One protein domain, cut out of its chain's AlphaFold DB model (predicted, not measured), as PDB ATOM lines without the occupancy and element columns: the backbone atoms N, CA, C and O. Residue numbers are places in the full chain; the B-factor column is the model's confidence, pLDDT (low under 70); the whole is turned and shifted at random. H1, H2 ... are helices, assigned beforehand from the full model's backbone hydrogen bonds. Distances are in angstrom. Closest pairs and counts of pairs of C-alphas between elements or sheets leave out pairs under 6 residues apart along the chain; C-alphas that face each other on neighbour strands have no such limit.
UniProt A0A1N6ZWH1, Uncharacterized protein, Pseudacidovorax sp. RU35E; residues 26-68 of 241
ATOM      1  N   PRO A  26      94.284  72.314 112.320       89.19
ATOM      2  CA  PRO A  26      95.097  72.374 111.109       89.19
ATOM      3  C   PRO A  26      96.181  71.288 111.050       89.19
ATOM      4  O   PRO A  26      96.496  70.819 109.955       89.19
ATOM      5  N   GLN A  27      96.737  70.854 112.189       88.50
ATOM      6  CA  GLN A  27      97.743  69.786 112.210       88.50
ATOM      7  C   GLN A  27      97.100  68.429 111.913       88.50
ATOM      8  O   GLN A  27      97.620  67.650 111.110       88.50
ATOM      9  N   ALA A  28      95.937  68.167 112.514       90.00
ATOM     10  CA  ALA A  28      95.185  66.945 112.261       90.00
ATOM     11  C   ALA A  28      94.682  66.873 110.809       90.00
ATOM     12  O   ALA A  28      94.812  65.827 110.176       90.00
ATOM     13  N   ASP A  29      94.151  67.969 110.252       90.44
ATOM     14  CA  ASP A  29      93.650  68.010 108.869       90.44
ATOM     15  C   ASP A  29      94.773  67.753 107.849       90.44
ATOM     16  O   ASP A  29      94.577  66.980 106.909       90.44
ATOM     17  N   ALA A  30      95.969  68.316 108.065       91.94
ATOM     18  CA  ALA A  30      97.132  68.067 107.212       91.94
ATOM     19  C   ALA A  30      97.552  66.588 107.223       91.94
ATOM     20  O   ALA A  30      97.696  65.979 106.159       91.94
ATOM     21  N   LEU A  31      97.669  65.986 108.413       91.44
ATOM     22  CA  LEU A  31      98.027  64.573 108.558       91.44
ATOM     23  C   LEU A  31      96.966  63.651 107.940       91.44
ATOM     24  O   LEU A  31      97.300  62.694 107.243       91.44
ATOM     25  N   ILE A  32      95.681  63.933 108.169       89.50
ATOM     26  CA  ILE A  32      94.577  63.159 107.593       89.50
ATOM     27  C   ILE A  32      94.654  63.216 106.065       89.50
ATOM     28  O   ILE A  32      94.627  62.167 105.427       89.50
ATOM     29  N   ARG A  33      94.814  64.401 105.464       90.56
ATOM     30  CA  ARG A  33      94.916  64.536 104.000       90.56
ATOM     31  C   ARG A  33      96.095  63.763 103.424       90.56
ATOM     32  O   ARG A  33      95.912  63.057 102.438       90.56
ATOM     33  N   GLU A  34      97.269  63.862 104.041       91.25
ATOM     34  CA  GLU A  34      98.463  63.130 103.607       91.25
ATOM     35  C   GLU A  34      98.227  61.613 103.623       91.25
ATOM     36  O   GLU A  34      98.497  60.917 102.643       91.25
ATOM     37  N   ARG A  35      97.668  61.083 104.719       88.44
ATOM     38  CA  ARG A  35      97.442  59.638 104.868       88.44
ATOM     39  C   ARG A  35      96.310  59.117 103.990       88.44
ATOM     40  O   ARG A  35      96.413  58.002 103.481       88.44
ATOM     41  N   LEU A  36      95.260  59.909 103.792       90.50
ATOM     42  CA  LEU A  36      94.145  59.542 102.921       90.50
ATOM     43  C   LEU A  36      94.527  59.628 101.440       90.50
ATOM     44  O   LEU A  36      94.036  58.822 100.660       90.50
ATOM     45  N   ALA A  37      95.435  60.525 101.045       88.19
ATOM     46  CA  ALA A  37      95.914  60.602  99.662       88.19
ATOM     47  C   ALA A  37      96.596  59.300  99.194       88.19
ATOM     48  O   ALA A  37      96.540  58.965  98.013       88.19
ATOM     49  N   GLY A  38      97.193  58.538 100.117       88.81
ATOM     50  CA  GLY A  38      97.766  57.218  99.838       88.81
ATOM     51  C   GLY A  38      96.751  56.067  99.788       88.81
ATOM     52  O   GLY A  38      97.140  54.938  99.496       88.81
ATOM     53  N   GLN A  39      95.470  56.313 100.090       86.19
ATOM     54  CA  GLN A  39      94.424  55.290 100.147       86.19
ATOM     55  C   GLN A  39      93.193  55.713  99.327       86.19
ATOM     56  O   GLN A  39      92.340  56.444  99.836       86.19
ATOM     57  N   PRO A  40      93.038  55.220  98.084       84.56
ATOM     58  CA  PRO A  40      91.927  55.622  97.219       84.56
ATOM     59  C   PRO A  40      90.553  55.256  97.804       84.56
ATOM     60  O   PRO A  40      89.591  56.000  97.634       84.56
ATOM     61  N   ASP A  41      90.477  54.166  98.572       90.12
ATOM     62  CA  ASP A  41      89.233  53.673  99.174       90.12
ATOM     63  C   ASP A  41      88.980  54.212 100.593       90.12
ATOM     64  O   ASP A  41      88.039  53.785 101.265       90.12
ATOM     65  N   ALA A  42      89.797  55.148 101.093       88.75
ATOM     66  CA  ALA A  42      89.716  55.580 102.490       88.75
ATOM     67  C   ALA A  42      88.346  56.156 102.866       88.75
ATOM     68  O   ALA A  42      87.831  55.867 103.945       88.75
ATOM     69  N   LEU A  43      87.725  56.930 101.971       87.75
ATOM     70  CA  LEU A  43      86.384  57.479 102.198       87.75
ATOM     71  C   LEU A  43      85.334  56.371 102.324       87.75
ATOM     72  O   LEU A  43      84.478  56.425 103.210       87.75
ATOM     73  N   TYR A  44      85.430  55.343 101.481       88.19
ATOM     74  CA  TYR A  44      84.537  54.191 101.531       88.19
ATOM     75  C   TYR A  44      84.707  53.415 102.846       88.19
ATOM     76  O   TYR A  44      83.726  53.150 103.542       88.19
ATOM     77  N   LEU A  45      85.952  53.138 103.247       89.31
ATOM     78  CA  LEU A  45      86.267  52.411 104.483       89.31
ATOM     79  C   LEU A  45      85.869  53.182 105.747       89.31
ATOM     80  O   LEU A  45      85.349  52.590 106.695       89.31
ATOM     81  N   LEU A  46      86.089  54.499 105.773       90.31
ATOM     82  CA  LEU A  46      85.663  55.353 106.882       90.31
ATOM     83  C   LEU A  46      84.141  55.368 107.001       90.31
ATOM     84  O   LEU A  46      83.624  55.200 108.100       90.31
ATOM     85  N   THR A  47      83.425  55.482 105.883       90.12
ATOM     86  CA  THR A  47      81.956  55.449 105.872       90.12
ATOM     87  C   THR A  47      81.434  54.110 106.389       90.12
ATOM     88  O   THR A  47      80.584  54.072 107.278       90.12
ATOM     89  N   GLN A  48      82.004  53.003 105.908       87.69
ATOM     90  CA  GLN A  48      81.641  51.665 106.366       87.69
ATOM     91  C   GLN A  48      81.909  51.475 107.865       87.69
ATOM     92  O   GLN A  48      81.087  50.896 108.577       87.69
ATOM     93  N   ARG A  49      83.031  51.999 108.372       86.88
ATOM     94  CA  ARG A  49      83.349  51.983 109.803       86.88
ATOM     95  C   ARG A  49      82.362  52.814 110.621       86.88
ATOM     96  O   ARG A  49      81.961  52.364 111.693       86.88
ATOM     97  N   THR A  50      81.980  53.995 110.145       90.38
ATOM     98  CA  THR A  50      81.036  54.874 110.850       90.38
ATOM     99  C   THR A  50      79.656  54.232 110.954       90.38
ATOM    100  O   THR A  50      79.119  54.166 112.056       90.38
ATOM    101  N   LEU A  51      79.141  53.647 109.866       88.31
ATOM    102  CA  LEU A  51      77.871  52.908 109.890       88.31
ATOM    103  C   LEU A  51      77.880  51.778 110.931       88.31
ATOM    104  O   LEU A  51      76.907  51.567 111.655       88.31
ATOM    105  N   LEU A  52      79.007  51.073 111.056       86.25
ATOM    106  CA  LEU A  52      79.152  49.998 112.035       86.25
ATOM    107  C   LEU A  52      79.175  50.515 113.483       86.25
ATOM    108  O   LEU A  52      78.600  49.891 114.377       86.25
ATOM    109  N   LEU A  53      79.837  51.651 113.717       88.88
ATOM    110  CA  LEU A  53      79.881  52.298 115.029       88.88
ATOM    111  C   LEU A  53      78.498  52.796 115.457       88.88
ATOM    112  O   LEU A  53      78.145  52.645 116.626       88.88
ATOM    113  N   GLU A  54      77.700  53.333 114.534       86.62
ATOM    114  CA  GLU A  54      76.329  53.759 114.828       86.62
ATOM    115  C   GLU A  54      75.444  52.589 115.255       86.62
ATOM    116  O   GLU A  54      74.723  52.690 116.249       86.62
ATOM    117  N   HIS A  55      75.546  51.451 114.568       85.50
ATOM    118  CA  HIS A  55      74.800  50.254 114.947       85.50
ATOM    119  C   HIS A  55      75.198  49.753 116.345       85.50
ATOM    120  O   HIS A  55      74.340  49.518 117.196       85.50
ATOM    121  N   ALA A  56      76.504  49.683 116.620       86.31
ATOM    122  CA  ALA A  56      77.011  49.284 117.932       86.31
ATOM    123  C   ALA A  56      76.566  50.244 119.050       86.31
ATOM    124  O   ALA A  56      76.265  49.808 120.164       86.31
ATOM    125  N   LEU A  57      76.497  51.545 118.758       89.25
ATOM    126  CA  LEU A  57      76.029  52.557 119.699       89.25
ATOM    127  C   LEU A  57      74.533  52.394 120.003       89.25
ATOM    128  O   LEU A  57      74.145  52.436 121.170       89.25
ATOM    129  N   GLN A  58      73.703  52.150 118.985       88.62
ATOM    130  CA  GLN A  58      72.272  51.877 119.171       88.62
ATOM    131  C   GLN A  58      72.039  50.622 120.021       88.62
ATOM    132  O   GLN A  58      71.199  50.624 120.924       88.62
ATOM    133  N   ASP A  59      72.803  49.559 119.779       87.56
ATOM    134  CA  ASP A  59      72.695  48.327 120.559       87.56
ATOM    135  C   ASP A  59      73.152  48.520 122.008       87.56
ATOM    136  O   ASP A  59      72.476  48.061 122.934       87.56
ATOM    137  N   ALA A  60      74.241  49.261 122.232       87.44
ATOM    138  CA  ALA A  60      74.693  49.615 123.576       87.44
ATOM    139  C   ALA A  60      73.635  50.435 124.337       87.44
ATOM    140  O   ALA A  60      73.355  50.155 125.505       87.44
ATOM    141  N   GLN A  61      72.993  51.401 123.670       89.94
ATOM    142  CA  GLN A  61      71.907  52.196 124.253       89.94
ATOM    143  C   GLN A  61      70.698  51.332 124.632       89.94
ATOM    144  O   GLN A  61      70.156  51.485 125.728       89.94
ATOM    145  N   ARG A  62      70.300  50.379 123.779       90.25
ATOM    146  CA  ARG A  62      69.209  49.439 124.100       90.25
ATOM    147  C   ARG A  62      69.541  48.566 125.304       90.25
ATOM    148  O   ARG A  62      68.685  48.378 126.163       90.25
ATOM    149  N   GLN A  63      70.769  48.062 125.393       85.56
ATOM    150  CA  GLN A  63      71.204  47.262 126.541       85.56
ATOM    151  C   GLN A  63      71.191  48.071 127.845       85.56
ATOM    152  O   GLN A  63      70.796  47.549 128.888       85.56
ATOM    153  N   LEU A  64      71.588  49.347 127.799       85.12
ATOM    154  CA  LEU A  64      71.492  50.259 128.943       85.12
ATOM    155  C   LEU A  64      70.032  50.487 129.358       85.12
ATOM    156  O   LEU A  64      69.714  50.353 130.538       85.12
ATOM    157  N   ALA A  65      69.138  50.750 128.401       89.81
ATOM    158  CA  ALA A  65      67.714  50.939 128.674       89.81
ATOM    159  C   ALA A  65      67.062  49.683 129.279       89.81
ATOM    160  O   ALA A  65      66.283  49.786 130.223       89.81
ATOM    161  N   GLN A  66      67.418  48.490 128.795       85.19
ATOM    162  CA  GLN A  66      66.928  47.218 129.340       85.19
ATOM    163  C   GLN A  66      67.404  46.978 130.775       85.19
ATOM    164  O   GLN A  66      66.628  46.508 131.600       85.19
ATOM    165  N   ARG A  67      68.656  47.329 131.096       79.62
ATOM    166  CA  ARG A  67      69.172  47.235 132.470       79.62
ATOM    167  C   ARG A  67      68.542  48.261 133.405       79.62
ATOM    168  O   ARG A  67      68.289  47.932 134.553       79.62
ATOM    169  N   ALA A  68      68.274  49.472 132.922       77.25
ATOM    170  CA  ALA A  68      67.593  50.505 133.701       77.25
ATOM    171  C   ALA A  68      66.107  50.179 133.945       77.25
ATOM    172  O   ALA A  68      65.551  50.581 134.962       77.25
TER     173      ALA A  68
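This is residues 26 to 68 of the 241 residues of an uncharacterized protein of Pseudacidovorax sp. RU35E (UniProt A0A1N6ZWH1). A long straight helix, H2, and a shorter one, H1, meet near their ends as an open L, with a tight loop at the corner. The long arm H2 makes most of the length. The printed part has 43 residues with two named helices, H1 then H2, and no named strand; the class is all helix. It is extended, with a radius of gyration of the C-alphas of 15.8 A and spans of 45 by 22 by 8 A.

Find C-alpha 42 at (89.716, 55.580, 102.490); from there H2, residues 42 to 68, runs 38.6 A to C-alpha 68 at (67.593, 50.505, 133.701). H1, residues 26 to 37, begins at C-alpha 26 at (95.097, 72.374, 111.109) and measures 16.4 A.

Look at Leu 36 and Ala 42, whose C-alphas, 6.0 A apart, are the closest of H1 and H2. The helices are close but not clearly touching, with 1 pair of C-alphas within 8 A. They stand at a steep tilt of 64 degrees, opposite ways. In H1 and H2 every O i to N i+4 pair is within hydrogen-bond range.

The C-alphas farthest apart, those of Gly 38 and Ala 68, are 45.8 A apart. The printed part has no cut, and the link from H1 to H2 is tight. The mean pLDDT of the printed part is 88.1, and no printed residue is under 70.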